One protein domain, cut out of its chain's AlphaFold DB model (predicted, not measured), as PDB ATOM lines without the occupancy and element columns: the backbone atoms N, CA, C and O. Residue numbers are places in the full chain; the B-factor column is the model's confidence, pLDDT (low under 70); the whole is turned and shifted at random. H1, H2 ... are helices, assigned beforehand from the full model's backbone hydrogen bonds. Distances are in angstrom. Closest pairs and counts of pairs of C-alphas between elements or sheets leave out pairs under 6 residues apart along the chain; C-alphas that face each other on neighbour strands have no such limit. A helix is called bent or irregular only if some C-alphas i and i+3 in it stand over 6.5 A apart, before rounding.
ATOM      1  N   TYR A 199     -27.166 -45.808 -47.350       78.62
ATOM      2  CA  TYR A 199     -27.013 -44.793 -46.308       78.62
ATOM      3  C   TYR A 199     -25.833 -43.881 -46.654       78.62
ATOM      4  O   TYR A 199     -24.692 -44.332 -46.726       78.62
ATOM      5  N   THR A 200     -26.116 -42.604 -46.900       83.56
ATOM      6  CA  THR A 200     -25.121 -41.616 -47.330       83.56
ATOM      7  C   THR A 200     -24.965 -40.563 -46.239       83.56
ATOM      8  O   THR A 200     -25.947 -39.946 -45.824       83.56
ATOM      9  N   LEU A 201     -23.739 -40.369 -45.757       82.94
ATOM     10  CA  LEU A 201     -23.402 -39.361 -44.757       82.94
ATOM     11  C   LEU A 201     -23.280 -37.971 -45.406       82.94
ATOM     12  O   LEU A 201     -22.636 -37.846 -46.454       82.94
ATOM     13  N   PRO A 202     -23.843 -36.915 -44.785       86.00
ATOM     14  CA  PRO A 202     -23.557 -35.538 -45.173       86.00
ATOM     15  C   PRO A 202     -22.095 -35.186 -44.860       86.00
ATOM     16  O   PRO A 202     -21.445 -35.849 -44.057       86.00
ATOM     17  N   SER A 203     -21.578 -34.115 -45.463       85.94
ATOM     18  CA  SER A 203     -20.205 -33.635 -45.239       85.94
ATOM     19  C   SER A 203     -19.976 -32.992 -43.869       85.94
ATOM     20  O   SER A 203     -18.842 -32.962 -43.396       85.94
ATOM     21  N   SER A 204     -21.021 -32.482 -43.218       87.81
ATOM     22  CA  SER A 204     -20.939 -31.878 -41.887       87.81
ATOM     23  C   SER A 204     -22.158 -32.222 -41.032       87.81
ATOM     24  O   SER A 204     -23.260 -32.456 -41.533       87.81
ATOM     25  N   HIS A 205     -21.954 -32.234 -39.718       87.75
ATOM     26  CA  HIS A 205     -22.993 -32.352 -38.705       87.75
ATOM     27  C   HIS A 205     -23.090 -31.036 -37.923       87.75
ATOM     28  O   HIS A 205     -22.240 -30.736 -37.082       87.75
ATOM     29  N   GLY A 206     -24.123 -30.251 -38.233       87.75
ATOM     30  CA  GLY A 206     -24.272 -28.856 -37.810       87.75
ATOM     31  C   GLY A 206     -23.990 -27.868 -38.948       87.75
ATOM     32  O   GLY A 206     -23.463 -28.246 -39.999       87.75
ATOM     33  N   ASP A 207     -24.357 -26.606 -38.729       87.19
ATOM     34  CA  ASP A 207     -24.159 -25.496 -39.665       87.19
ATOM     35  C   ASP A 207     -23.114 -24.505 -39.130       87.19
ATOM     36  O   ASP A 207     -23.155 -24.103 -37.971       87.19
ATOM     37  N   THR A 208     -22.191 -24.084 -39.991       84.75
ATOM     38  CA  THR A 208     -21.093 -23.166 -39.660       84.75
ATOM     39  C   THR A 208     -21.558 -21.723 -39.436       84.75
ATOM     40  O   THR A 208     -20.822 -20.950 -38.825       84.75
ATOM     41  N   SER A 209     -22.753 -21.338 -39.906       87.31
ATOM     42  CA  SER A 209     -23.318 -20.004 -39.631       87.31
ATOM     43  C   SER A 209     -24.002 -19.895 -38.260       87.31
ATOM     44  O   SER A 209     -24.252 -18.791 -37.774       87.31
ATOM     45  N   THR A 210     -24.265 -21.036 -37.619       87.81
ATOM     46  CA  THR A 210     -25.031 -21.148 -36.375       87.81
ATOM     47  C   THR A 210     -24.112 -21.057 -35.139       87.81
ATOM     48  O   THR A 210     -23.058 -21.698 -35.108       87.81
ATOM     49  N   PRO A 211     -24.466 -20.274 -34.098       90.50
ATOM     50  CA  PRO A 211     -23.675 -20.161 -32.870       90.50
ATOM     51  C   PRO A 211     -23.717 -21.447 -32.029       90.50
ATOM     52  O   PRO A 211     -24.665 -22.224 -32.103       90.50
ATOM     53  N   TRP A 212     -22.711 -21.650 -31.170       88.25
ATOM     54  CA  TRP A 212     -22.474 -22.920 -30.456       88.25
ATOM     55  C   TRP A 212     -23.664 -23.468 -29.644       88.25
ATOM     56  O   TRP A 212     -23.766 -24.681 -29.461       88.25
ATOM     57  N   TYR A 213     -24.542 -22.588 -29.154       88.38
ATOM     58  CA  TYR A 213     -25.710 -22.941 -28.341       88.38
ATOM     59  C   TYR A 213     -26.910 -23.439 -29.164       88.38
ATOM     60  O   TYR A 213     -27.750 -24.146 -28.616       88.38
ATOM     61  N   ASP A 214     -26.961 -23.116 -30.461       90.12
ATOM     62  CA  ASP A 214     -27.986 -23.584 -31.407       90.12
ATOM     63  C   ASP A 214     -27.485 -24.768 -32.266       90.12
ATOM     64  O   ASP A 214     -28.224 -25.316 -33.088       90.12
ATOM     65  N   LEU A 215     -26.227 -25.199 -32.087       89.75
ATOM     66  CA  LEU A 215     -25.688 -26.388 -32.751       89.75
ATOM     67  C   LEU A 215     -26.302 -27.686 -32.188       89.75
ATOM     68  O   LEU A 215     -26.627 -27.761 -31.002       89.75
ATOM     69  N   PRO A 216     -26.404 -28.762 -32.998       89.00
ATOM     70  CA  PRO A 216     -26.865 -30.061 -32.515       89.00
ATOM     71  C   PRO A 216     -26.012 -30.571 -31.347       89.00
ATOM     72  O   PRO A 216     -24.784 -30.539 -31.426       89.00
ATOM     73  N   VAL A 217     -26.641 -31.137 -30.312       87.62
ATOM     74  CA  VAL A 217     -25.964 -31.664 -29.103       87.62
ATOM     75  C   VAL A 217     -24.856 -32.681 -29.427       87.62
ATOM     76  O   VAL A 217     -23.870 -32.773 -28.700       87.62
ATOM     77  N   GLY A 218     -24.948 -33.395 -30.556       87.31
ATOM     78  CA  GLY A 218     -23.879 -34.279 -31.041       87.31
ATOM     79  C   GLY A 218     -22.527 -33.577 -31.242       87.31
ATOM     80  O   GLY A 218     -21.487 -34.205 -31.058       87.31
ATOM     81  N   THR A 219     -22.520 -32.268 -31.527       89.25
ATOM     82  CA  THR A 219     -21.297 -31.445 -31.626       89.25
ATOM     83  C   THR A 219     -20.572 -31.260 -30.290       89.25
ATOM     84  O   THR A 219     -19.387 -30.943 -30.279       89.25
ATOM     85  N   TRP A 220     -21.244 -31.487 -29.156       88.38
ATOM     86  CA  TRP A 220     -20.653 -31.338 -27.822       88.38
ATOM     87  C   TRP A 220     -19.900 -32.602 -27.384       88.38
ATOM     88  O   TRP A 220     -18.979 -32.521 -26.574       88.38
ATOM     89  N   LEU A 221     -20.249 -33.769 -27.942       87.12
ATOM     90  CA  LEU A 221     -19.716 -35.074 -27.537       87.12
ATOM     91  C   LEU A 221     -18.172 -35.169 -27.556       87.12
ATOM     92  O   LEU A 221     -17.629 -35.690 -26.583       87.12
ATOM     93  N   PRO A 222     -17.433 -34.630 -28.555       87.38
ATOM     94  CA  PRO A 222     -15.963 -34.652 -28.551       87.38
ATOM     95  C   PRO A 222     -15.318 -33.835 -27.420       87.38
ATOM     96  O   PRO A 222     -14.140 -34.022 -27.121       87.38
ATOM     97  N   HIS A 223     -16.065 -32.915 -26.805       86.12
ATOM     98  CA  HIS A 223     -15.591 -32.054 -25.719       86.12
ATOM     99  C   HIS A 223     -15.982 -32.577 -24.327       86.12
ATOM    100  O   HIS A 223     -15.468 -32.086 -23.318       86.12
ATOM    101  N   LEU A 224     -16.853 -33.591 -24.253       85.50
ATOM    102  CA  LEU A 224     -17.196 -34.271 -23.008       85.50
ATOM    103  C   LEU A 224     -16.058 -35.217 -22.611       85.50
ATOM    104  O   LEU A 224     -15.870 -36.283 -23.194       85.50
ATOM    105  N   THR A 225     -15.296 -34.829 -21.589       83.25
ATOM    106  CA  THR A 225     -14.252 -35.682 -21.008       83.25
ATOM    107  C   THR A 225     -14.864 -36.571 -19.914       83.25
ATOM    108  O   THR A 225     -15.412 -36.034 -18.948       83.25
ATOM    109  N   PRO A 226     -14.804 -37.915 -20.022       84.06
ATOM    110  CA  PRO A 226     -15.373 -38.805 -19.010       84.06
ATOM    111  C   PRO A 226     -14.807 -38.527 -17.613       84.06
ATOM    112  O   PRO A 226     -13.601 -38.341 -17.455       84.06
ATOM    113  N   ASN A 227     -15.678 -38.519 -16.600       78.94
ATOM    114  CA  ASN A 227     -15.337 -38.312 -15.183       78.94
ATOM    115  C   ASN A 227     -14.594 -36.994 -14.865       78.94
ATOM    116  O   ASN A 227     -13.940 -36.875 -13.829       78.94
ATOM    117  N   SER A 228     -14.699 -35.989 -15.737       82.88
ATOM    118  CA  SER A 228     -14.060 -34.680 -15.586       82.88
ATOM    119  C   SER A 228     -15.077 -33.618 -15.172       82.88
ATOM    120  O   SER A 228     -16.067 -33.397 -15.861       82.88
ATOM    121  N   ASP A 235     -15.851 -22.078 -27.252       87.00
ATOM    122  CA  ASP A 235     -15.239 -21.567 -28.489       87.00
ATOM    123  C   ASP A 235     -14.696 -22.681 -29.409       87.00
ATOM    124  O   ASP A 235     -14.388 -22.455 -30.590       87.00
ATOM    125  N   HIS A 236     -14.565 -23.891 -28.857       87.50
ATOM    126  CA  HIS A 236     -14.162 -25.097 -29.576       87.50
ATOM    127  C   HIS A 236     -15.352 -25.898 -30.115       87.50
ATOM    128  O   HIS A 236     -15.155 -26.681 -31.041       87.50
ATOM    129  N   ILE A 237     -16.568 -25.661 -29.607       90.31
ATOM    130  CA  ILE A 237     -17.790 -26.318 -30.078       90.31
ATOM    131  C   ILE A 237     -18.121 -25.788 -31.475       90.31
ATOM    132  O   ILE A 237     -18.487 -24.624 -31.654       90.31
ATOM    133  N   ARG A 238     -17.964 -26.645 -32.483       89.62
ATOM    134  CA  ARG A 238     -18.154 -26.325 -33.904       89.62
ATOM    135  C   ARG A 238     -18.818 -27.503 -34.625       89.62
ATOM    136  O   ARG A 238     -18.787 -28.617 -34.099       89.62
ATOM    137  N   PRO A 239     -19.403 -27.296 -35.820       90.81
ATOM    138  CA  PRO A 239     -19.905 -28.396 -36.637       90.81
ATOM    139  C   PRO A 239     -18.839 -29.471 -36.852       90.81
ATOM    140  O   PRO A 239     -17.692 -29.164 -37.184       90.81
ATOM    141  N   ILE A 240     -19.221 -30.734 -36.674       88.75
ATOM    142  CA  ILE A 240     -18.308 -31.862 -36.873       88.75
ATOM    143  C   ILE A 240     -18.232 -32.148 -38.370       88.75
ATOM    144  O   ILE A 240     -19.255 -32.412 -39.002       88.75
ATOM    145  N   GLN A 241     -17.028 -32.126 -38.941       86.88
ATOM    146  CA  GLN A 241     -16.824 -32.560 -40.319       86.88
ATOM    147  C   GLN A 241     -16.906 -34.089 -40.397       86.88
ATOM    148  O   GLN A 241     -16.248 -34.793 -39.632       86.88
ATOM    149  N   LEU A 242     -17.704 -34.596 -41.330       84.69
ATOM    150  CA  LEU A 242     -17.897 -36.020 -41.584       84.69
ATOM    151  C   LEU A 242     -17.315 -36.401 -42.952       84.69
ATOM    152  O   LEU A 242     -17.207 -35.577 -43.864       84.69
ATOM    153  N   SER A 243     -16.958 -37.673 -43.116       82.25
ATOM    154  CA  SER A 243     -16.579 -38.234 -44.413       82.25
ATOM    155  C   SER A 243     -17.817 -38.352 -45.307       82.25
ATOM    156  O   SER A 243     -18.569 -39.323 -45.210       82.25
ATOM    157  N   ALA A 244     -18.038 -37.349 -46.159       79.56
ATOM    158  CA  ALA A 244     -19.141 -37.334 -47.117       79.56
ATOM    159  C   ALA A 244     -19.081 -38.552 -48.052       79.56
ATOM    160  O   ALA A 244     -18.050 -38.793 -48.683       79.56
ATOM    161  N   GLY A 245     -20.185 -39.289 -48.179       81.25
ATOM    162  CA  GLY A 245     -20.255 -40.483 -49.023       81.25
ATOM    163  C   GLY A 245     -20.998 -41.638 -48.361       81.25
ATOM    164  O   GLY A 245     -21.813 -41.429 -47.466       81.25
ATOM    165  N   LEU A 246     -20.736 -42.860 -48.824       82.50
ATOM    166  CA  LEU A 246     -21.344 -44.074 -48.276       82.50
ATOM    167  C   LEU A 246     -20.975 -44.241 -46.795       82.50
ATOM    168  O   LEU A 246     -19.805 -44.150 -46.426       82.50
ATOM    169  N   ALA A 247     -21.978 -44.485 -45.956       82.69
ATOM    170  CA  ALA A 247     -21.786 -44.755 -44.540       82.69
ATOM    171  C   ALA A 247     -21.097 -46.110 -44.334       82.69
ATOM    172  O   ALA A 247     -21.426 -47.092 -45.003       82.69
ATOM    173  N   ASP A 248     -20.177 -46.168 -43.371       85.19
ATOM    174  CA  ASP A 248     -19.543 -47.418 -42.963       85.19
ATOM    175  C   ASP A 248     -20.573 -48.419 -42.404       85.19
ATOM    176  O   ASP A 248     -21.517 -48.042 -41.701       85.19
ATOM    177  N   GLY A 249     -20.371 -49.708 -42.690       82.44
ATOM    178  CA  GLY A 249     -21.278 -50.782 -42.288       82.44
ATOM    179  C   GLY A 249     -21.451 -50.862 -40.773       82.44
ATOM    180  O   GLY A 249     -22.578 -50.980 -40.293       82.44
ATOM    181  N   ALA A 250     -20.366 -50.691 -40.006       86.00
ATOM    182  CA  ALA A 250     -20.430 -50.719 -38.546       86.00
ATOM    183  C   ALA A 250     -21.246 -49.545 -37.973       86.00
ATOM    184  O   ALA A 250     -22.002 -49.727 -37.017       86.00
ATOM    185  N   LEU A 251     -21.155 -48.355 -38.583       84.12
ATOM    186  CA  LEU A 251     -21.977 -47.201 -38.209       84.12
ATOM    187  C   LEU A 251     -23.455 -47.432 -38.547       84.12
ATOM    188  O   LEU A 251     -24.328 -47.161 -37.721       84.12
ATOM    189  N   VAL A 252     -23.742 -47.956 -39.741       85.31
ATOM    190  CA  VAL A 252     -25.105 -48.298 -40.169       85.31
ATOM    191  C   VAL A 252     -25.730 -49.324 -39.221       85.31
ATOM    192  O   VAL A 252     -26.878 -49.156 -38.809       85.31
ATOM    193  N   ASP A 253     -24.987 -50.353 -38.821       87.44
ATOM    194  CA  ASP A 253     -25.488 -51.386 -37.915       87.44
ATOM    195  C   ASP A 253     -25.627 -50.888 -36.468       87.44
ATOM    196  O   ASP A 253     -26.593 -51.249 -35.793       87.44
ATOM    197  N   ALA A 254     -24.761 -49.978 -36.007       86.12
ATOM    198  CA  ALA A 254     -24.942 -49.283 -34.731       86.12
ATOM    199  C   ALA A 254     -26.220 -48.420 -34.718       86.12
ATOM    200  O   ALA A 254     -26.993 -48.479 -33.759       86.12
ATOM    201  N   VAL A 255     -26.495 -47.676 -35.798       86.12
ATOM    202  CA  VAL A 255     -27.728 -46.881 -35.944       86.12
ATOM    203  C   VAL A 255     -28.960 -47.783 -36.035       86.12
ATOM    204  O   VAL A 255     -29.942 -47.526 -35.342       86.12
ATOM    205  N   LYS A 256     -28.919 -48.880 -36.804       86.31
ATOM    206  CA  LYS A 256     -30.004 -49.880 -36.820       86.31
ATOM    207  C   LYS A 256     -30.245 -50.461 -35.427       86.31
ATOM    208  O   LYS A 256     -31.393 -50.570 -35.022       86.31
ATOM    209  N   LYS A 257     -29.190 -50.798 -34.676       88.38
ATOM    210  CA  LYS A 257     -29.300 -51.327 -33.307       88.38
ATOM    211  C   LYS A 257     -29.935 -50.313 -32.348       88.38
ATOM    212  O   LYS A 257     -30.750 -50.716 -31.523       88.38
ATOM    213  N   LEU A 258     -29.616 -49.024 -32.491       84.56
ATOM    214  CA  LEU A 258     -30.239 -47.931 -31.734       84.56
ATOM    215  C   LEU A 258     -31.715 -47.717 -32.113       84.56
ATOM    216  O   LEU A 258     -32.550 -47.518 -31.237       84.56
ATOM    217  N   LEU A 259     -32.057 -47.785 -33.401       83.44
ATOM    218  CA  LEU A 259     -33.450 -47.694 -33.848       83.44
ATOM    219  C   LEU A 259     -34.261 -48.903 -33.369       83.44
ATOM    220  O   LEU A 259     -35.332 -48.720 -32.806       83.44
ATOM    221  N   CYS A 260     -33.721 -50.120 -33.470       82.31
ATOM    222  CA  CYS A 260     -34.349 -51.317 -32.912       82.31
ATOM    223  C   CYS A 260     -34.515 -51.234 -31.385       82.31
ATOM    224  O   CYS A 260     -35.542 -51.670 -30.869       82.31
ATOM    225  N   SER A 261     -33.545 -50.681 -30.644       76.25
ATOM    226  CA  SER A 261     -33.689 -50.526 -29.191       76.25
ATOM    227  C   SER A 261     -34.731 -49.469 -28.824       76.25
ATOM    228  O   SER A 261     -35.467 -49.692 -27.865       76.25
ATOM    229  N   ALA A 262     -34.852 -48.389 -29.606       78.25
ATOM    230  CA  ALA A 262     -35.889 -47.364 -29.476       78.25
ATOM    231  C   ALA A 262     -37.290 -47.890 -29.843       78.25
ATOM    232  O   ALA A 262     -38.225 -47.733 -29.058       78.25
ATOM    233  N   ASP A 263     -37.440 -48.585 -30.973       76.75
ATOM    234  CA  ASP A 263     -38.697 -49.220 -31.393       76.75
ATOM    235  C   ASP A 263     -39.165 -50.262 -30.365       76.75
ATOM    236  O   ASP A 263     -40.361 -50.384 -30.102       76.75
ATOM    237  N   ARG A 264     -38.235 -50.954 -29.694       71.12
ATOM    238  CA  ARG A 264     -38.525 -51.854 -28.564       71.12
ATOM    239  C   ARG A 264     -39.044 -51.128 -27.311       71.12
ATOM    240  O   ARG A 264     -39.628 -51.770 -26.449       71.12
ATOM    241  N   ILE A 265     -38.845 -49.813 -27.171       68.50
ATOM    242  CA  ILE A 265     -39.462 -49.006 -26.095       68.50
ATOM    243  C   ILE A 265     -40.925 -48.682 -26.400       68.50
ATOM    244  O   ILE A 265     -41.738 -48.660 -25.483       68.50
ATOM    245  N   TYR A 266     -41.254 -48.441 -27.669       66.81
ATOM    246  CA  TYR A 266     -42.575 -47.949 -28.077       66.81
ATOM    247  C   TYR A 266     -43.478 -49.011 -28.717       66.81
ATOM    248  O   TYR A 266     -44.663 -48.757 -28.938       66.81
TER     249      TYR A 266
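Overview. This is residues 199 to 228 and 235 to 266 of the 459 residues of the protein "RNA polymerase II, large subunit, CTD" of Akanthomyces lecanii RCEF 1005 (UniProt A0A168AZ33). Look for a loose arch: two loop stretches, residues 199 to 216 and 235 to 248, run partly side by side as its span, with short helix H1 at one foot and long helix H2 at the other. Residues 253 to 266 of H2 stick out. The printed part has 62 residues, 25 of them in H1 and then H2, under half; the class is all helix, with no named strand. It is loose, radius of gyration of the C-alphas 14.2 A, spanning 37 by 32 by 22 A.

Along the chain. Start at C-alpha 199, (-27.013, -44.793, -46.308). H1, residues 217 to 223, begins at (-25.964, -31.664, -29.103); it is only just irregular, C-alphas 219 and 222 being 6.9 A apart. H2, residues 249 to 266, runs 25.8 A to (-42.575, -47.949, -28.077).

Arrangement. Residues 200 to 201 pair antiparallel with 245 to 246, and 204 to 205 with 240 to 241. H1 and H2 are apart. In H2 every O i to N i+4 pair is within hydrogen-bond range; in H1 0 of 3 are, but 3 of 4 O i to N i+3 pairs.

Size, cuts and confidence. The farthest C-alphas, Asp 235 and Arg 264, are 38.2 A apart. Residues 229 to 234, in the link across the cut from H1 to H2, are not printed; C-alphas 228 and 235 are 18.4 A apart. Residues 265 to 266 have pLDDT under 70.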